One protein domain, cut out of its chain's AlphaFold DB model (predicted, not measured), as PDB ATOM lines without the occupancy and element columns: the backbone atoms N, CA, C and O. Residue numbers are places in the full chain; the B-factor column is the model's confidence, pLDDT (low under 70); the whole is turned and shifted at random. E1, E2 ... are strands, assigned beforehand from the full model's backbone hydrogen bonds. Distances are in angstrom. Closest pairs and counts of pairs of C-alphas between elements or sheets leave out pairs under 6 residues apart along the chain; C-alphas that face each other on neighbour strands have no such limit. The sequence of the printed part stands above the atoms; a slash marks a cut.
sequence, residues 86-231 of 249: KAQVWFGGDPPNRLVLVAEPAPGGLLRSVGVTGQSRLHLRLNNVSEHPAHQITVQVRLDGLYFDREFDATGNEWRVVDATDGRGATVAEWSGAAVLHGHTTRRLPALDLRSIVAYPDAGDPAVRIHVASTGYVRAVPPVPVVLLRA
ATOM      1  N   LYS A  86      43.520  26.640 -13.283       95.31
ATOM      2  CA  LYS A  86      43.278  25.592 -12.289       95.31
ATOM      3  C   LYS A  86      43.871  25.997 -10.950       95.31
ATOM      4  O   LYS A  86      44.939  26.613 -10.914       95.31
ATOM      5  N   ALA A  87      43.198  25.626  -9.872       93.38
ATOM      6  CA  ALA A  87      43.669  25.877  -8.521       93.38
ATOM      7  C   ALA A  87      43.994  24.549  -7.841       93.38
ATOM      8  O   ALA A  87      43.276  23.563  -7.966       93.38
ATOM      9  N   GLN A  88      45.104  24.529  -7.120       92.12
ATOM     10  CA  GLN A  88      45.488  23.432  -6.249       92.12
ATOM     11  C   GLN A  88      45.532  23.977  -4.827       92.12
ATOM     12  O   GLN A  88      46.143  25.021  -4.577       92.12
ATOM     13  N   VAL A  89      44.865  23.266  -3.925       91.44
ATOM     14  CA  VAL A  89      44.615  23.679  -2.544       91.44
ATOM     15  C   VAL A  89      45.191  22.617  -1.626       91.44
ATOM     16  O   VAL A  89      44.947  21.426  -1.825       91.44
ATOM     17  N   TRP A  90      45.974  23.023  -0.634       90.62
ATOM     18  CA  TRP A  90      46.431  22.105   0.403       90.62
ATOM     19  C   TRP A  90      46.666  22.830   1.722       90.62
ATOM     20  O   TRP A  90      46.953  24.029   1.747       90.62
ATOM     21  N   PHE A  91      46.568  22.078   2.811       88.88
ATOM     22  CA  PHE A  91      46.773  22.547   4.177       88.88
ATOM     23  C   PHE A  91      47.964  21.782   4.761       88.88
ATOM     24  O   PHE A  91      48.199  20.625   4.401       88.88
ATOM     25  N   GLY A  92      48.818  22.439   5.544       81.12
ATOM     26  CA  GLY A  92      50.099  21.843   5.929       81.12
ATOM     27  C   GLY A  92      49.932  20.600   6.808       81.12
ATOM     28  O   GLY A  92      49.593  20.710   7.974       81.12
ATOM     29  N   GLY A  93      50.233  19.419   6.266       73.69
ATOM     30  CA  GLY A  93      50.157  18.150   7.003       73.69
ATOM     31  C   GLY A  93      48.805  17.434   6.929       73.69
ATOM     32  O   GLY A  93      48.728  16.288   7.362       73.69
ATOM     33  N   ASP A  94      47.783  18.048   6.329       68.38
ATOM     34  CA  ASP A  94      46.459  17.437   6.165       68.38
ATOM     35  C   ASP A  94      46.301  16.722   4.810       68.38
ATOM     36  O   ASP A  94      47.015  17.029   3.844       68.38
ATOM     37  N   PRO A  95      45.339  15.783   4.698       70.62
ATOM     38  CA  PRO A  95      44.933  15.229   3.415       70.62
ATOM     39  C   PRO A  95      44.522  16.325   2.415       70.62
ATOM     40  O   PRO A  95      43.958  17.350   2.808       70.62
ATOM     41  N   PRO A  96      44.737  16.124   1.103       72.88
ATOM     42  CA  PRO A  96      44.313  17.076   0.090       72.88
ATOM     43  C   PRO A  96      42.812  17.340   0.184       72.88
ATOM     44  O   PRO A  96      42.031  16.416   0.407       72.88
ATOM     45  N   ASN A  97      42.406  18.589  -0.046       75.25
ATOM     46  CA  ASN A  97      40.996  18.995  -0.117       75.25
ATOM     47  C   ASN A  97      40.181  18.777   1.170       75.25
ATOM     48  O   ASN A  97      38.953  18.778   1.117       75.25
ATOM     49  N   ARG A  98      40.833  18.631   2.327       83.12
ATOM     50  CA  ARG A  98      40.173  18.601   3.635       83.12
ATOM     51  C   ARG A  98      40.962  19.462   4.609       83.12
ATOM     52  O   ARG A  98      42.176  19.318   4.690       83.12
ATOM     53  N   LEU A  99      40.272  20.334   5.336       88.94
ATOM     54  CA  LEU A  99      40.878  21.130   6.398       88.94
ATOM     55  C   LEU A  99      40.451  20.553   7.743       88.94
ATOM     56  O   LEU A  99      39.255  20.475   8.024       88.94
ATOM     57  N   VAL A 100      41.414  20.145   8.563       88.31
ATOM     58  CA  VAL A 100      41.149  19.689   9.927       88.31
ATOM     59  C   VAL A 100      41.680  20.744  10.888       88.31
ATOM     60  O   VAL A 100      42.870  21.042  10.906       88.31
ATOM     61  N   LEU A 101      40.792  21.334  11.685       89.00
ATOM     62  CA  LEU A 101      41.158  22.316  12.700       89.00
ATOM     63  C   LEU A 101      40.897  21.729  14.078       89.00
ATOM     64  O   LEU A 101      39.799  21.252  14.359       89.00
ATOM     65  N   VAL A 102      41.894  21.815  14.951       89.31
ATOM     66  CA  VAL A 102      41.674  21.642  16.385       89.31
ATOM     67  C   VAL A 102      41.144  22.961  16.923       89.31
ATOM     68  O   VAL A 102      41.712  24.015  16.641       89.31
ATOM     69  N   ALA A 103      40.048  22.915  17.665       91.06
ATOM     70  CA  ALA A 103      39.395  24.086  18.207       91.06
ATOM     71  C   ALA A 103      39.131  23.946  19.708       91.06
ATOM     72  O   ALA A 103      38.824  22.864  20.219       91.06
ATOM     73  N   GLU A 104      39.220  25.074  20.400       92.12
ATOM     74  CA  GLU A 104      38.870  25.218  21.808       92.12
ATOM     75  C   GLU A 104      37.576  26.029  21.958       92.12
ATOM     76  O   GLU A 104      37.289  26.909  21.135       92.12
ATOM     77  N   PRO A 105      36.776  25.758  23.005       91.75
ATOM     78  CA  PRO A 105      35.616  26.576  23.324       91.75
ATOM     79  C   PRO A 105      36.012  28.034  23.582       91.75
ATOM     80  O   PRO A 105      36.893  28.325  24.388       91.75
ATOM     81  N   ALA A 106      35.306  28.952  22.937       90.69
ATOM     82  CA  ALA A 106      35.387  30.388  23.153       90.69
ATOM     83  C   ALA A 106      34.054  30.918  23.726       90.69
ATOM     84  O   ALA A 106      33.026  30.228  23.668       90.69
ATOM     85  N   PRO A 107      34.033  32.133  24.310       88.38
ATOM     86  CA  PRO A 107      32.813  32.724  24.857       88.38
ATOM     87  C   PRO A 107      31.653  32.716  23.853       88.38
ATOM     88  O   PRO A 107      31.846  32.935  22.661       88.38
ATOM     89  N   GLY A 108      30.434  32.473  24.341       88.38
ATOM     90  CA  GLY A 108      29.242  32.412  23.487       88.38
ATOM     91  C   GLY A 108      29.073  31.101  22.710       88.38
ATOM     92  O   GLY A 108      28.311  31.072  21.750       88.38
ATOM     93  N   GLY A 109      29.770  30.028  23.104       89.50
ATOM     94  CA  GLY A 109      29.653  28.708  22.467       89.50
ATOM     95  C   GLY A 109      30.394  28.589  21.134       89.50
ATOM     96  O   GLY A 109      30.218  27.608  20.418       89.50
ATOM     97  N   LEU A 110      31.217  29.580  20.799       91.31
ATOM     98  CA  LEU A 110      32.057  29.579  19.609       91.31
ATOM     99  C   LEU A 110      33.189  28.553  19.740       91.31
ATOM    100  O   LEU A 110      33.596  28.199  20.848       91.31
ATOM    101  N   LEU A 111      33.729  28.111  18.608       90.06
ATOM    102  CA  LEU A 111      34.913  27.249  18.569       90.06
ATOM    103  C   LEU A 111      36.049  28.001  17.881       90.06
ATOM    104  O   LEU A 111      35.959  28.306  16.693       90.06
ATOM    105  N   ARG A 112      37.107  28.324  18.627       90.94
ATOM    106  CA  ARG A 112      38.279  29.039  18.111       90.94
ATOM    107  C   ARG A 112      39.350  28.034  17.734       90.94
ATOM    108  O   ARG A 112      39.726  27.210  18.563       90.94
ATOM    109  N   SER A 113      39.843  28.108  16.503       89.50
ATOM    110  CA  SER A 113      40.961  27.281  16.060       89.50
ATOM    111  C   SER A 113      42.180  27.536  16.948       89.50
ATOM    112  O   SER A 113      42.595  28.676  17.142       89.50
ATOM    113  N   VAL A 114      42.790  26.469  17.451       84.44
ATOM    114  CA  VAL A 114      44.066  26.510  18.159       84.44
ATOM    115  C   VAL A 114      45.089  25.944  17.203       84.44
ATOM    116  O   VAL A 114      45.049  24.771  16.843       84.44
ATOM    117  N   GLY A 115      45.939  26.826  16.679       70.56
ATOM    118  CA  GLY A 115      46.856  26.486  15.599       70.56
ATOM    119  C   GLY A 115      47.740  25.294  15.951       70.56
ATOM    120  O   GLY A 115      48.704  25.440  16.697       70.56
ATOM    121  N   VAL A 116      47.465  24.137  15.352       69.69
ATOM    122  CA  VAL A 116      48.422  23.035  15.305       69.69
ATOM    123  C   VAL A 116      49.471  23.394  14.259       69.69
ATOM    124  O   VAL A 116      49.140  23.771  13.130       69.69
ATOM    125  N   THR A 117      50.745  23.330  14.644       68.31
ATOM    126  CA  THR A 117      51.871  23.742  13.800       68.31
ATOM    127  C   THR A 117      51.790  23.095  12.414       68.31
ATOM    128  O   THR A 117      51.985  21.892  12.272       68.31
ATOM    129  N   GLY A 118      51.527  23.909  11.387       68.56
ATOM    130  CA  GLY A 118      51.469  23.489   9.982       68.56
ATOM    131  C   GLY A 118      50.057  23.405   9.390       68.56
ATOM    132  O   GLY A 118      49.868  23.893   8.278       68.56
ATOM    133  N   GLN A 119      49.072  22.886  10.129       78.12
ATOM    134  CA  GLN A 119      47.721  22.579   9.608       78.12
ATOM    135  C   GLN A 119      46.890  23.827   9.320       78.12
ATOM    136  O   GLN A 119      46.134  23.902   8.358       78.12
ATOM    137  N   SER A 120      47.124  24.881  10.087       85.06
ATOM    138  CA  SER A 120      46.416  26.152   9.978       85.06
ATOM    139  C   SER A 120      46.926  27.056   8.846       85.06
ATOM    140  O   SER A 120      46.735  28.264   8.911       85.06
ATOM    141  N   ARG A 121      47.650  26.540   7.847       90.56
ATOM    142  CA  ARG A 121      48.120  27.338   6.703       90.56
ATOM    143  C   ARG A 121      47.519  26.809   5.418       90.56
ATOM    144  O   ARG A 121      47.868  25.720   4.969       90.56
ATOM    145  N   LEU A 122      46.672  27.622   4.797       92.56
ATOM    146  CA  LEU A 122      46.161  27.359   3.466       92.56
ATOM    147  C   LEU A 122      47.210  27.755   2.431       92.56
ATOM    148  O   LEU A 122      47.617  28.913   2.322       92.56
ATOM    149  N   HIS A 123      47.624  26.786   1.630       92.81
ATOM    150  CA  HIS A 123      48.483  27.009   0.489       92.81
ATOM    151  C   HIS A 123      47.693  26.877  -0.808       92.81
ATOM    152  O   HIS A 123      46.949  25.920  -1.023       92.81
ATOM    153  N   LEU A 124      47.910  27.848  -1.689       93.31
ATOM    154  CA  LEU A 124      47.272  27.919  -2.991       93.31
ATOM    155  C   LEU A 124      48.325  27.965  -4.086       93.31
ATOM    156  O   LEU A 124      49.338  28.672  -4.002       93.31
ATOM    157  N   ARG A 125      48.062  27.216  -5.149       94.69
ATOM    158  CA  ARG A 125      48.834  27.272  -6.381       94.69
ATOM    159  C   ARG A 125      47.884  27.384  -7.554       94.69
ATOM    160  O   ARG A 125      46.925  26.630  -7.664       94.69
ATOM    161  N   LEU A 126      48.181  28.325  -8.430       95.88
ATOM    162  CA  LEU A 126      47.443  28.570  -9.653       95.88
ATOM    163  C   LEU A 126      48.247  28.018 -10.823       95.88
ATOM    164  O   LEU A 126      49.457  28.232 -10.891       95.88
ATOM    165  N   ASN A 127      47.585  27.330 -11.742       96.25
ATOM    166  CA  ASN A 127      48.176  26.873 -12.992       96.25
ATOM    167  C   ASN A 127      47.308  27.334 -14.148       96.25
ATOM    168  O   ASN A 127      46.148  26.938 -14.262       96.25
ATOM    169  N   ASN A 128      47.879  28.174 -15.000       96.75
ATOM    170  CA  ASN A 128      47.225  28.570 -16.226       96.75
ATOM    171  C   ASN A 128      47.485  27.493 -17.277       96.75
ATOM    172  O   ASN A 128      48.582  27.395 -17.813       96.75
ATOM    173  N   VAL A 129      46.480  26.672 -17.571       96.31
ATOM    174  CA  VAL A 129      46.603  25.595 -18.563       96.31
ATOM    175  C   VAL A 129      46.323  26.065 -19.991       96.31
ATOM    176  O   VAL A 129      46.492  25.282 -20.925       96.31
ATOM    177  N   SER A 130      45.901  27.319 -20.167       94.44
ATOM    178  CA  SER A 130      45.663  27.922 -21.480       94.44
ATOM    179  C   SER A 130      46.928  28.559 -22.063       94.44
ATOM    180  O   SER A 130      47.931  28.723 -21.370       94.44
ATOM    181  N   GLU A 131      46.862  28.949 -23.335       91.69
ATOM    182  CA  GLU A 131      47.911  29.726 -24.008       91.69
ATOM    183  C   GLU A 131      47.813  31.231 -23.703       91.69
ATOM    184  O   GLU A 131      48.774  31.973 -23.914       91.69
ATOM    185  N   HIS A 132      46.667  31.681 -23.189       93.62
ATOM    186  CA  HIS A 132      46.390  33.090 -22.958       93.62
ATOM    187  C   HIS A 132      46.843  33.511 -21.560       93.62
ATOM    188  O   HIS A 132      46.581  32.797 -20.589       93.62
ATOM    189  N   PRO A 133      47.538  34.650 -21.418       94.62
ATOM    190  CA  PRO A 133      47.918  35.165 -20.111       94.62
ATOM    191  C   PRO A 133      46.683  35.545 -19.283       94.62
ATOM    192  O   PRO A 133      45.726  36.117 -19.793       94.62
ATOM    193  N   ALA A 134      46.729  35.267 -17.983       95.56
ATOM    194  CA  ALA A 134      45.743  35.770 -17.036       95.56
ATOM    195  C   ALA A 134      46.232  37.089 -16.429       95.56
ATOM    196  O   ALA A 134      47.297  37.143 -15.802       95.56
ATOM    197  N   HIS A 135      45.445  38.146 -16.615       94.31
ATOM    198  CA  HIS A 135      45.704  39.486 -16.095       94.31
ATOM    199  C   HIS A 135      44.839  39.761 -14.860       94.31
ATOM    200  O   HIS A 135      43.735  39.227 -14.758       94.31
ATOM    201  N   GLN A 136      45.335  40.598 -13.939       94.12
ATOM    202  CA  GLN A 136      44.583  41.061 -12.759       94.12
ATOM    203  C   GLN A 136      43.949  39.899 -11.981       94.12
ATOM    204  O   GLN A 136      42.731  39.791 -11.866       94.12
ATOM    205  N   ILE A 137      44.785  38.966 -11.528       96.25
ATOM    206  CA  ILE A 137      44.294  37.751 -10.882       96.25
ATOM    207  C   ILE A 137      43.888  38.089  -9.457       96.25
ATOM    208  O   ILE A 137      44.704  38.568  -8.667       96.25
ATOM    209  N   THR A 138      42.650  37.760  -9.127       96.94
ATOM    210  CA  THR A 138      42.098  37.885  -7.786       96.94
ATOM    211  C   THR A 138      41.714  36.503  -7.287       96.94
ATOM    212  O   THR A 138      41.078  35.724  -7.997       96.94
ATOM    213  N   VAL A 139      42.116  36.180  -6.063       97.00
ATOM    214  CA  VAL A 139      41.717  34.948  -5.387       97.00
ATOM    215  C   VAL A 139      41.018  35.311  -4.098       97.00
ATOM    216  O   VAL A 139      41.618  35.924  -3.224       97.00
ATOM    217  N   GLN A 140      39.758  34.917  -3.978       96.94
ATOM    218  CA  GLN A 140      38.971  35.103  -2.771       96.94
ATOM    219  C   GLN A 140      38.824  33.769  -2.054       96.94
ATOM    220  O   GLN A 140      38.419  32.770  -2.649       96.94
ATOM    221  N   VAL A 141      39.150  33.769  -0.771       96.31
ATOM    222  CA  VAL A 141      38.921  32.678   0.163       96.31
ATOM    223  C   VAL A 141      37.769  33.104   1.056       96.31
ATOM    224  O   VAL A 141      37.909  34.006   1.882       96.31
ATOM    225  N   ARG A 142      36.624  32.465   0.851       96.31
ATOM    226  CA  ARG A 142      35.408  32.672   1.624       96.31
ATOM    227  C   ARG A 142      35.261  31.564   2.656       96.31
ATOM    228  O   ARG A 142      35.426  30.384   2.355       96.31
ATOM    229  N   LEU A 143      34.937  31.983   3.863       95.44
ATOM    230  CA  LEU A 143      34.669  31.156   5.017       95.44
ATOM    231  C   LEU A 143      33.153  31.028   5.189       95.44
ATOM    232  O   LEU A 143      32.475  32.008   5.493       95.44
ATOM    233  N   ASP A 144      32.618  29.828   4.982       95.38
ATOM    234  CA  ASP A 144      31.210  29.530   5.227       95.38
ATOM    235  C   ASP A 144      31.070  28.874   6.597       95.38
ATOM    236  O   ASP A 144      31.734  27.880   6.890       95.38
ATOM    237  N   GLY A 145      30.222  29.445   7.453       94.25
ATOM    238  CA  GLY A 145      30.061  28.964   8.825       94.25
ATOM    239  C   GLY A 145      31.238  29.276   9.757       94.25
ATOM    240  O   GLY A 145      31.240  28.868  10.919       94.25
ATOM    241  N   LEU A 146      32.220  30.020   9.251       94.69
ATOM    242  CA  LEU A 146      33.437  30.413   9.940       94.69
ATOM    243  C   LEU A 146      33.709  31.907   9.704       94.69
ATOM    244  O   LEU A 146      33.181  32.499   8.764       94.69
ATOM    245  N   TYR A 147      34.571  32.508  10.516       94.31
ATOM    246  CA  TYR A 147      35.064  33.867  10.306       94.31
ATOM    247  C   TYR A 147      36.491  34.034  10.836       94.31
ATOM    248  O   TYR A 147      36.919  33.329  11.747       94.31
ATOM    249  N   PHE A 148      37.234  34.976  10.262       92.19
ATOM    250  CA  PHE A 148      38.504  35.456  10.785       92.19
ATOM    251  C   PHE A 148      38.238  36.375  11.977       92.19
ATOM    252  O   PHE A 148      37.507  37.366  11.863       92.19
ATOM    253  N   ASP A 149      38.847  36.051  13.111       88.69
ATOM    254  CA  ASP A 149      38.862  36.908  14.291       88.69
ATOM    255  C   ASP A 149      39.559  38.250  13.997       88.69
ATOM    256  O   ASP A 149      40.343  38.378  13.058       88.69
ATOM    257  N   ARG A 150      39.320  39.261  14.832       82.25
ATOM    258  CA  ARG A 150      39.906  40.607  14.741       82.25
ATOM    259  C   ARG A 150      41.431  40.614  14.835       82.25
ATOM    260  O   ARG A 150      42.059  41.559  14.376       82.25
ATOM    261  N   GLU A 151      42.011  39.572  15.424       81.25
ATOM    262  CA  GLU A 151      43.461  39.360  15.506       81.25
ATOM    263  C   GLU A 151      44.067  38.820  14.199       81.25
ATOM    264  O   GLU A 151      45.276  38.602  14.123       81.25
ATOM    265  N   PHE A 152      43.255  38.562  13.169       83.12
ATOM    266  CA  PHE A 152      43.753  38.153  11.864       83.12
ATOM    267  C   PHE A 152      44.538  39.291  11.196       83.12
ATOM    268  O   PHE A 152      43.975  40.231  10.633       83.12
ATOM    269  N   ASP A 153      45.864  39.180  11.242       80.06
ATOM    270  CA  ASP A 153      46.776  40.084  10.551       80.06
ATOM    271  C   ASP A 153      46.901  39.699   9.069       80.06
ATOM    272  O   ASP A 153      47.704  38.851   8.667       80.06
ATOM    273  N   ALA A 154      46.081  40.342   8.239       74.38
ATOM    274  CA  ALA A 154      46.141  40.202   6.786       74.38
ATOM    275  C   ALA A 154      47.378  40.912   6.184       74.38
ATOM    276  O   ALA A 154      47.896  40.513   5.137       74.38
ATOM    277  N   THR A 155      47.886  41.938   6.872       62.19
ATOM    278  CA  THR A 155      48.850  42.924   6.363       62.19
ATOM    279  C   THR A 155      50.221  42.333   6.031       62.19
ATOM    280  O   THR A 155      50.899  42.832   5.136       62.19
ATOM    281  N   GLY A 156      50.621  41.243   6.693       65.62
ATOM    282  CA  GLY A 156      51.915  40.593   6.469       65.62
ATOM    283  C   GLY A 156      52.009  39.682   5.236       65.62
ATOM    284  O   GLY A 156      53.117  39.301   4.867       65.62
ATOM    285  N   ASN A 157      50.890  39.313   4.594       70.31
ATOM    286  CA  ASN A 157      50.861  38.182   3.647       70.31
ATOM    287  C   ASN A 157      50.259  38.500   2.262       70.31
ATOM    288  O   ASN A 157      49.870  37.576   1.555       70.31
ATOM    289  N   GLU A 158      50.157  39.775   1.864       90.06
ATOM    290  CA  GLU A 158      49.481  40.228   0.621       90.06
ATOM    291  C   GLU A 158      47.976  39.898   0.544       90.06
ATOM    292  O   GLU A 158      47.330  40.136  -0.479       90.06
ATOM    293  N   TRP A 159      47.409  39.347   1.616       93.50
ATOM    294  CA  TRP A 159      45.982  39.098   1.747       93.50
ATOM    295  C   TRP A 159      45.304  40.337   2.323       93.50
ATOM    296  O   TRP A 159      45.865  41.072   3.131       93.50
ATOM    297  N   ARG A 160      44.064  40.572   1.919       92.69
ATOM    298  CA  ARG A 160      43.230  41.663   2.407       92.69
ATOM    299  C   ARG A 160      41.875  41.115   2.804       92.69
ATOM    300  O   ARG A 160      41.259  40.377   2.050       92.69
ATOM    301  N   VAL A 161      41.384  41.511   3.965       90.94
ATOM    302  CA  VAL A 161      39.991  41.278   4.352       90.94
ATOM    303  C   VAL A 161      39.085  42.203   3.537       90.94
ATOM    304  O   VAL A 161      39.308  43.413   3.533       90.94
ATOM    305  N   VAL A 162      38.087  41.650   2.843       88.62
ATOM    306  CA  VAL A 162      37.196  42.434   1.956       88.62
ATOM    307  C   VAL A 162      35.762  42.499   2.466       88.62
ATOM    308  O   VAL A 162      35.072  43.476   2.192       88.62
ATOM    309  N   ASP A 163      35.330  41.510   3.243       82.12
ATOM    310  CA  ASP A 163      33.981  41.466   3.803       82.12
ATOM    311  C   ASP A 163      34.056  41.293   5.318       82.12
ATOM    312  O   ASP A 163      34.600  40.297   5.806       82.12
ATOM    313  N   ALA A 164      33.547  42.284   6.047       73.06
ATOM    314  CA  ALA A 164      33.428  42.276   7.496       73.06
ATOM    315  C   ALA A 164      31.940  42.266   7.853       73.06
ATOM    316  O   ALA A 164      31.282  43.304   7.883       73.06
ATOM    317  N   THR A 165      31.411  41.080   8.126       68.56
ATOM    318  CA  THR A 165      30.009  40.893   8.509       68.56
ATOM    319  C   THR A 165      29.770  41.305   9.964       68.56
ATOM    320  O   THR A 165      30.422  40.798  10.884       68.56
ATOM    321  N   ASP A 166      28.812  42.215  10.166       65.31
ATOM    322  CA  ASP A 166      28.093  42.518  11.416       65.31
ATOM    323  C   ASP A 166      28.947  42.629  12.693       65.31
ATOM    324  O   ASP A 166      28.538  42.234  13.787       65.31
ATOM    325  N   GLY A 167      30.173  43.144  12.563       73.06
ATOM    326  CA  GLY A 167      31.096  43.361  13.681       73.06
ATOM    327  C   GLY A 167      31.669  42.091  14.326       73.06
ATOM    328  O   GLY A 167      32.449  42.210  15.279       73.06
ATOM    329  N   ARG A 168      31.326  40.897  13.821       76.50
ATOM    330  CA  ARG A 168      31.799  39.603  14.348       76.50
ATOM    331  C   ARG A 168      33.179  39.235  13.825       76.50
ATOM    332  O   ARG A 168      33.969  38.656  14.558       76.50
ATOM    333  N   GLY A 169      33.476  39.622  12.592       84.94
ATOM    334  CA  GLY A 169      34.758  39.366  11.957       84.94
ATOM    335  C   GLY A 169      34.617  39.320  10.447       84.94
ATOM    336  O   GLY A 169      33.565  39.647   9.891       84.94
ATOM    337  N   ALA A 170      35.695  38.917   9.792       90.75
ATOM    338  CA  ALA A 170      35.728  38.834   8.348       90.75
ATOM    339  C   ALA A 170      35.393  37.438   7.850       90.75
ATOM    340  O   ALA A 170      35.841  36.455   8.427       90.75
ATOM    341  N   THR A 171      34.661  37.327   6.752       93.69
ATOM    342  CA  THR A 171      34.363  36.024   6.128       93.69
ATOM    343  C   THR A 171      35.093  35.842   4.808       93.69
ATOM    344  O   THR A 171      35.177  34.727   4.304       93.69
ATOM    345  N   VAL A 172      35.670  36.913   4.253       95.00
ATOM    346  CA  VAL A 172      36.368  36.874   2.967       95.00
ATOM    347  C   VAL A 172      37.757  37.481   3.094       95.00
ATOM    348  O   VAL A 172      37.909  38.659   3.427       95.00
ATOM    349  N   ALA A 173      38.762  36.673   2.761       94.69
ATOM    350  CA  ALA A 173      40.123  37.115   2.506       94.69
ATOM    351  C   ALA A 173      40.386  37.099   0.997       94.69
ATOM    352  O   ALA A 173      40.071  36.137   0.304       94.69
ATOM    353  N   GLU A 174      40.985  38.158   0.479       95.81
ATOM    354  CA  GLU A 174      41.287  38.344  -0.931       95.81
ATOM    355  C   GLU A 174      42.781  38.546  -1.124       95.81
ATOM    356  O   GLU A 174      43.398  39.387  -0.477       95.81
ATOM    357  N   TRP A 175      43.354  37.807  -2.058       96.00
ATOM    358  CA  TRP A 175      44.660  38.094  -2.619       96.00
ATOM    359  C   TRP A 175      44.466  38.711  -4.001       96.00
ATOM    360  O   TRP A 175      43.709  38.185  -4.822       96.00
ATOM    361  N   SER A 176      45.162  39.812  -4.274       94.56
ATOM    362  CA  SER A 176      45.130  40.487  -5.572       94.56
ATOM    363  C   SER A 176      46.546  40.641  -6.109       94.56
ATOM    364  O   SER A 176      47.371  41.364  -5.553       94.56
ATOM    365  N   GLY A 177      46.842  39.932  -7.197       85.62
ATOM    366  CA  GLY A 177      48.145  39.963  -7.840       85.62
ATOM    367  C   GLY A 177      48.190  40.944  -9.003       85.62
ATOM    368  O   GLY A 177      47.544  40.722 -10.024       85.62
ATOM    369  N   ALA A 178      49.058  41.956  -8.916       80.50
ATOM    370  CA  ALA A 178      49.366  42.828 -10.058       80.50
ATOM    371  C   ALA A 178      50.120  42.091 -11.188       80.50
ATOM    372  O   ALA A 178      50.095  42.507 -12.344       80.50
ATOM    373  N   ALA A 179      50.802  40.988 -10.860       84.56
ATOM    374  CA  ALA A 179      51.603  40.233 -11.816       84.56
ATOM    375  C   ALA A 179      50.772  39.239 -12.646       84.56
ATOM    376  O   ALA A 179      49.939  38.500 -12.118       84.56
ATOM    377  N   VAL A 180      51.077  39.202 -13.943       93.50
ATOM    378  CA  VAL A 180      50.457  38.348 -14.967       93.50
ATOM    379  C   VAL A 180      50.850  36.881 -14.770       93.50
ATOM    380  O   VAL A 180      52.014  36.579 -14.506       93.50
ATOM    381  N   LEU A 181      49.899  35.953 -14.933       95.12
ATOM    382  CA  LEU A 181      50.183  34.514 -15.012       95.12
ATOM    383  C   LEU A 181      50.166  34.078 -16.476       95.12
ATOM    384  O   LEU A 181      49.106  33.897 -17.078       95.12
ATOM    385  N   HIS A 182      51.355  33.921 -17.052       94.94
ATOM    386  CA  HIS A 182      51.514  33.507 -18.443       94.94
ATOM    387  C   HIS A 182      50.893  32.128 -18.717       94.94
ATOM    388  O   HIS A 182      50.732  31.307 -17.810       94.94
ATOM    389  N   GLY A 183      50.567  31.867 -19.982       93.81
ATOM    390  CA  GLY A 183      50.073  30.560 -20.401       93.81
ATOM    391  C   GLY A 183      51.052  29.434 -20.061       93.81
ATOM    392  O   GLY A 183      52.268  29.607 -20.153       93.81
ATOM    393  N   HIS A 184      50.521  28.290 -19.639       93.94
ATOM    394  CA  HIS A 184      51.275  27.109 -19.192       93.94
ATOM    395  C   HIS A 184      52.258  27.354 -18.040       93.94
ATOM    396  O   HIS A 184      53.205  26.587 -17.855       93.94
ATOM    397  N   THR A 185      52.043  28.409 -17.252       95.88
ATOM    398  CA  THR A 185      52.847  28.682 -16.061       95.88
ATOM    399  C   THR A 185      52.070  28.429 -14.784       95.88
ATOM    400  O   THR A 185      50.839  28.453 -14.729       95.88
ATOM    401  N   THR A 186      52.830  28.160 -13.731       95.81
ATOM    402  CA  THR A 186      52.318  27.891 -12.399       95.81
ATOM    403  C   THR A 186      52.849  28.942 -11.439       95.81
ATOM    404  O   THR A 186      54.036  29.264 -11.462       95.81
ATOM    405  N   ARG A 187      51.987  29.444 -10.556       95.44
ATOM    406  CA  ARG A 187      52.349  30.398  -9.509       95.44
ATOM    407  C   ARG A 187      51.856  29.918  -8.160       95.44
ATOM    408  O   ARG A 187      50.698  29.538  -8.004       95.44
ATOM    409  N   ARG A 188      52.745  29.955  -7.173       94.38
ATOM    410  CA  ARG A 188      52.395  29.762  -5.767       94.38
ATOM    411  C   ARG A 188      51.990  31.108  -5.174       94.38
ATOM    412  O   ARG A 188      52.688  32.093  -5.401       94.38
ATOM    413  N   LEU A 189      50.882  31.132  -4.444       94.62
ATOM    414  CA  LEU A 189      50.451  32.309  -3.694       94.62
ATOM    415  C   LEU A 189      51.063  32.301  -2.285       94.62
ATOM    416  O   LEU A 189      51.434  31.222  -1.794       94.62
ATOM    417  N   PRO A 190      51.160  33.467  -1.622       93.94
ATOM    418  CA  PRO A 190      51.443  33.526  -0.195       93.94
ATOM    419  C   PRO A 190      50.459  32.654   0.587       93.94
ATOM    420  O   PRO A 190      49.276  32.570   0.247       93.94
ATOM    421  N   ALA A 191      50.951  31.978   1.622       92.69
ATOM    422  CA  ALA A 191      50.093  31.153   2.461       92.69
ATOM    423  C   ALA A 191      49.096  32.040   3.218       92.69
ATOM    424  O   ALA A 191      49.492  33.062   3.777       92.69
ATOM    425  N   LEU A 192      47.829  31.632   3.253       92.69
ATOM    426  CA  LEU A 192      46.820  32.266   4.089       92.69
ATOM    427  C   LEU A 192      46.830  31.594   5.464       92.69
ATOM    428  O   LEU A 192      46.701  30.372   5.570       92.69
ATOM    429  N   ASP A 193      47.017  32.393   6.508       91.19
ATOM    430  CA  ASP A 193      47.009  31.912   7.884       91.19
ATOM    431  C   ASP A 193      45.571  31.756   8.392       91.19
ATOM    432  O   ASP A 193      44.791  32.701   8.403       91.19
ATOM    433  N   LEU A 194      45.223  30.545   8.805       90.94
ATOM    434  CA  LEU A 194      43.908  30.161   9.301       90.94
ATOM    435  C   LEU A 194      43.894  29.972  10.829       90.94
ATOM    436  O   LEU A 194      42.899  29.499  11.372       90.94
ATOM    437  N   ARG A 195      44.976  30.323  11.545       87.50
ATOM    438  CA  ARG A 195      45.056  30.159  13.013       87.50
ATOM    439  C   ARG A 195      43.970  30.916  13.767       87.50
ATOM    440  O   ARG A 195      43.533  30.441  14.804       87.50
ATOM    441  N   SER A 196      43.533  32.054  13.241       86.88
ATOM    442  CA  SER A 196      42.551  32.929  13.889       86.88
ATOM    443  C   SER A 196      41.123  32.697  13.383       86.88
ATOM    444  O   SER A 196      40.307  33.613  13.432       86.88
ATOM    445  N   ILE A 197      40.815  31.512  12.846       92.50
ATOM    446  CA  ILE A 197      39.449  31.182  12.426       92.50
ATOM    447  C   ILE A 197      38.603  30.779  13.633       92.50
ATOM    448  O   ILE A 197      39.025  29.994  14.483       92.50
ATOM    449  N   VAL A 198      37.377  31.288  13.664       93.50
ATOM    450  CA  VAL A 198      36.346  30.940  14.634       93.50
ATOM    451  C   VAL A 198      35.137  30.371  13.899       93.50
ATOM    452  O   VAL A 198      34.728  30.896  12.865       93.50
ATOM    453  N   ALA A 199      34.562  29.298  14.430       93.38
ATOM    454  CA  ALA A 199      33.357  28.674  13.903       93.38
ATOM    455  C   ALA A 199      32.112  29.066  14.696       93.38
ATOM    456  O   ALA A 199      32.160  29.187  15.926       93.38
ATOM    457  N   TYR A 200      30.984  29.199  13.995       90.62
ATOM    458  CA  TYR A 200      29.689  29.343  14.653       90.62
ATOM    459  C   TYR A 200      29.185  27.978  15.148       90.62
ATOM    460  O   TYR A 200      29.280  27.002  14.404       90.62
ATOM    461  N   PRO A 201      28.597  27.903  16.355       83.69
ATOM    462  CA  PRO A 201      28.063  26.652  16.898       83.69
ATOM    463  C   PRO A 201      26.970  26.028  16.017       83.69
ATOM    464  O   PRO A 201      26.890  24.807  15.928       83.69
ATOM    465  N   ASP A 202      26.185  26.860  15.324       85.38
ATOM    466  CA  ASP A 202      24.991  26.441  14.575       85.38
ATOM    467  C   ASP A 202      25.147  26.578  13.049       85.38
ATOM    468  O   ASP A 202      24.163  26.568  12.311       85.38
ATOM    469  N   ALA A 203      26.374  26.741  12.547       83.56
ATOM    470  CA  ALA A 203      26.625  26.999  11.124       83.56
ATOM    471  C   ALA A 203      26.329  25.819  10.177       83.56
ATOM    472  O   ALA A 203      26.402  25.988   8.959       83.56
ATOM    473  N   GLY A 204      26.001  24.639  10.709       88.88
ATOM    474  CA  GLY A 204      25.860  23.418   9.920       88.88
ATOM    475  C   GLY A 204      27.227  22.880   9.501       88.88
ATOM    476  O   GLY A 204      28.050  22.587  10.363       88.88
ATOM    477  N   ASP A 205      27.458  22.765   8.191       93.19
ATOM    478  CA  ASP A 205      28.685  22.209   7.611       93.19
ATOM    479  C   ASP A 205      29.674  23.331   7.238       93.19
ATOM    480  O   ASP A 205      29.549  23.923   6.157       93.19
ATOM    481  N   PRO A 206      30.661  23.662   8.095       94.88
ATOM    482  CA  PRO A 206      31.616  24.714   7.788       94.88
ATOM    483  C   PRO A 206      32.504  24.325   6.603       94.88
ATOM    484  O   PRO A 206      32.969  23.187   6.477       94.88
ATOM    485  N   ALA A 207      32.771  25.294   5.731       95.88
ATOM    486  CA  ALA A 207      33.528  25.068   4.508       95.88
ATOM    487  C   ALA A 207      34.395  26.272   4.132       95.88
ATOM    488  O   ALA A 207      34.096  27.422   4.455       95.88
ATOM    489  N   VAL A 208      35.462  26.000   3.384       95.44
ATOM    490  CA  VAL A 208      36.270  27.016   2.710       95.44
ATOM    491  C   VAL A 208      35.949  26.985   1.222       95.44
ATOM    492  O   VAL A 208      36.143  25.966   0.555       95.44
ATOM    493  N   ARG A 209      35.483  28.109   0.677       96.31
ATOM    494  CA  ARG A 209      35.275  28.295  -0.763       96.31
ATOM    495  C   ARG A 209      36.361  29.168  -1.346       96.31
ATOM    496  O   ARG A 209      36.731  30.186  -0.773       96.31
ATOM    497  N   ILE A 210      36.847  28.776  -2.515       96.31
ATOM    498  CA  ILE A 210      37.882  29.520  -3.223       96.31
ATOM    499  C   ILE A 210      37.325  29.948  -4.571       96.31
ATOM    500  O   ILE A 210      36.892  29.119  -5.374       96.31
ATOM    501  N   HIS A 211      37.361  31.248  -4.821       97.06
ATOM    502  CA  HIS A 211      36.999  31.845  -6.094       97.06
ATOM    503  C   HIS A 211      38.250  32.427  -6.733       97.06
ATOM    504  O   HIS A 211      38.955  33.225  -6.123       97.06
ATOM    505  N   VAL A 212      38.527  32.018  -7.966       96.88
ATOM    506  CA  VAL A 212      39.612  32.564  -8.777       96.88
ATOM    507  C   VAL A 212      38.988  33.384  -9.892       96.88
ATOM    508  O   VAL A 212      38.194  32.867 -10.680       96.88
ATOM    509  N   ALA A 213      39.355  34.655  -9.959       96.62
ATOM    510  CA  ALA A 213      38.910  35.591 -10.975       96.62
ATOM    511  C   ALA A 213      40.111  36.209 -11.702       96.62
ATOM    512  O   ALA A 213      41.198  36.367 -11.149       96.62
ATOM    513  N   SER A 214      39.907  36.528 -12.972       95.75
ATOM    514  CA  SER A 214      40.818  37.264 -13.845       95.75
ATOM    515  C   SER A 214      39.967  37.973 -14.905       95.75
ATOM    516  O   SER A 214      38.762  37.728 -15.011       95.75
ATOM    517  N   THR A 215      40.549  38.869 -15.699       92.44
ATOM    518  CA  THR A 215      39.824  39.557 -16.776       92.44
ATOM    519  C   THR A 215      39.141  38.550 -17.717       92.44
ATOM    520  O   THR A 215      39.808  37.767 -18.389       92.44
ATOM    521  N   GLY A 216      37.803  38.556 -17.755       89.50
ATOM    522  CA  GLY A 216      37.014  37.648 -18.602       89.50
ATOM    523  C   GLY A 216      37.007  36.177 -18.157       89.50
ATOM    524  O   GLY A 216      36.650  35.309 -18.955       89.50
ATOM    525  N   TYR A 217      37.405  35.881 -16.915       94.75
ATOM    526  CA  TYR A 217      37.430  34.525 -16.367       94.75
ATOM    527  C   TYR A 217      37.038  34.499 -14.889       94.75
ATOM    528  O   TYR A 217      37.612  35.214 -14.070       94.75
ATOM    529  N   VAL A 218      36.107  33.616 -14.529       96.06
ATOM    530  CA  VAL A 218      35.740  33.346 -13.135       96.06
ATOM    531  C   VAL A 218      35.552  31.849 -12.959       96.06
ATOM    532  O   VAL A 218      34.866  31.203 -13.753       96.06
ATOM    533  N   ARG A 219      36.135  31.294 -11.898       95.56
ATOM    534  CA  ARG A 219      35.954  29.893 -11.532       95.56
ATOM    535  C   ARG A 219      35.860  29.723 -10.026       95.56
ATOM    536  O   ARG A 219      36.705  30.213  -9.282       95.56
ATOM    537  N   ALA A 220      34.840  28.988  -9.597       95.69
ATOM    538  CA  ALA A 220      34.720  28.510  -8.230       95.69
ATOM    539  C   ALA A 220      35.360  27.123  -8.116       95.69
ATOM    540  O   ALA A 220      35.092  26.238  -8.932       95.69
ATOM    541  N   VAL A 221      36.203  26.946  -7.106       92.75
ATOM    542  CA  VAL A 221      36.682  25.631  -6.677       92.75
ATOM    543  C   VAL A 221      35.573  24.988  -5.831       92.75
ATOM    544  O   VAL A 221      34.905  25.705  -5.078       92.75
ATOM    545  N   PRO A 222      35.346  23.665  -5.936       93.62
ATOM    546  CA  PRO A 222      34.503  22.929  -5.005       93.62
ATOM    547  C   PRO A 222      34.831  23.273  -3.544       93.62
ATOM    548  O   PRO A 222      36.006  23.469  -3.216       93.62
ATOM    549  N   PRO A 223      33.816  23.363  -2.671       94.69
ATOM    550  CA  PRO A 223      34.023  23.706  -1.271       94.69
ATOM    551  C   PRO A 223      34.910  22.662  -0.591       94.69
ATOM    552  O   PRO A 223      34.692  21.459  -0.735       94.69
ATOM    553  N   VAL A 224      35.897  23.133   0.165       92.81
ATOM    554  CA  VAL A 224      36.732  22.284   1.013       92.81
ATOM    555  C   VAL A 224      36.045  22.177   2.374       92.81
ATOM    556  O   VAL A 224      35.925  23.198   3.057       92.81
ATOM    557  N   PRO A 225      35.586  20.984   2.785       92.94
ATOM    558  CA  PRO A 225      34.956  20.815   4.085       92.94
ATOM    559  C   PRO A 225      35.960  21.076   5.208       92.94
ATOM    560  O   PRO A 225      37.122  20.652   5.135       92.94
ATOM    561  N   VAL A 226      35.485  21.745   6.256       92.44
ATOM    562  CA  VAL A 226      36.241  21.978   7.483       92.44
ATOM    563  C   VAL A 226      35.743  21.032   8.556       92.44
ATOM    564  O   VAL A 226      34.557  20.970   8.863       92.44
ATOM    565  N   VAL A 227      36.665  20.287   9.146       90.94
ATOM    566  CA  VAL A 227      36.382  19.412  10.277       90.94
ATOM    567  C   VAL A 227      36.940  20.062  11.522       90.94
ATOM    568  O   VAL A 227      38.150  20.237  11.642       90.94
ATOM    569  N   LEU A 228      36.047  20.409  12.439       89.75
ATOM    570  CA  LEU A 228      36.401  20.947  13.742       89.75
ATOM    571  C   LEU A 228      36.513  19.789  14.727       89.75
ATOM    572  O   LEU A 228      35.535  19.097  15.003       89.75
ATOM    573  N   LEU A 229      37.711  19.581  15.247       89.81
ATOM    574  CA  LEU A 229      37.978  18.647  16.328       89.81
ATOM    575  C   LEU A 229      38.079  19.437  17.617       89.81
ATOM    576  O   LEU A 229      38.745  20.469  17.657       89.81
ATOM    577  N   ARG A 230      37.451  18.960  18.686       86.81
ATOM    578  CA  ARG A 230      37.703  19.557  19.996       86.81
ATOM    579  C   ARG A 230      39.075  19.124  20.503       86.81
ATOM    580  O   ARG A 230      39.489  17.994  20.256       86.81
ATOM    581  N   ALA A 231      39.759  20.003  21.230       84.75
ATOM    582  CA  ALA A 231      41.080  19.716  21.797       84.75
ATOM    583  C   ALA A 231      41.111  18.491  22.739       84.75
ATOM    584  O   ALA A 231      42.163  17.885  22.918       84.75
TER     585      ALA A 231
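AT A GLANCE: This is residues 86 to 231 of the 249 residues of an uncharacterized protein of Actinoplanes missouriensis (strain ATCC 14538 / DSM 43046 / CBS 188.64 / JCM 3121 / NBRC 102363 / NCIMB 12654 / NRRL B-3342 / UNCC 431) (UniProt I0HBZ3). One long nine-stranded sheet curls like part of a barrel and folds back on itself at E2, and a small sheet of E1, E4 and E9 packs face to face on part of it as a sandwich. The short strands E6, E10 and E3 make the folded-back leaf, facing the leaf of E12, E11, E5, E8 and E7, with E2 as the hinge; E12, with 14 residues, is the longest strand. The printed part has 146 residues with no named helix and twelve named strands, E1 to E12 in order along the chain: the class is all strand. The large sheet is mixed, in the order E6, E10, E3, E2, E12, E11, E5, E8, E7; the small one is antiparallel, E1, E4, E9. The whole is compact, with a radius of gyration of the C-alphas of 15.4 A, yet elongated, spanning 50 by 32 by 27 A.

IN THESE COORDINATES: Find C-alpha 217 at (37.430, 34.525, -16.367); from there E12 runs 39.3 A to C-alpha 230 at (37.703, 19.557, 19.996). In the same sheet look for E11, residues 207 to 214, 23.2 A; E5, residues 137 to 144, 22.3 A; E8, residues 169 to 177, 23.9 A; and E7, residues 159 to 165, 17.4 A. The sheet's remaining strands are E2, residues 99 to 106, E3, 110 to 113, E10, 197 to 199, and E6, 146 to 148. In the small sheet, E1, residues 86 to 91, begins at C-alpha 86 (43.278, 25.592, -12.289); E4 is 121 to 128, 23.0 A, and E9 is 186 to 188.

HOW THE PARTS SIT: Begin at E12, which pairs with E11 over residues 217 to 225, a hairpin with N 219 and O 212 2.9 A apart, and with E2 over residues 226 to 230, parallel, with N 101 and O 227 at 2.9 A. E11 and E5 are antiparallel, N 140 and O 211 at 2.8 A; E5 and E8 likewise, N 141 and O 173 at 2.8 A. The hairpin E7 and E8 has N 160 and O 174 at 2.8 A. E2 bends by 51 degrees at residue 102 and forms a hairpin with E3, N 104 and O 112 at 2.9 A. Next come E10, N 113 and O 197 at 2.9 A, and edge strand E6, N 147 and O 198 at 2.9 A. The closest C-alphas of E6 and E8 are Tyr 147 and Thr 171, 4.8 A apart. In the small sheet look at N 88 and O 125, 2.8 A, for E1 and E4, and at N 126 and O 187, 2.8 A, for E4 and E9.

THE WHOLE: The C-alphas of Pro 107 and Glu 131 are the two farthest apart, 51.2 A. The printed part has no cut and no long link. Mean pLDDT of the printed part is 89.0; look for values under 70 at residues 94, 116 to 118, 155 to 156 and 165 to 166.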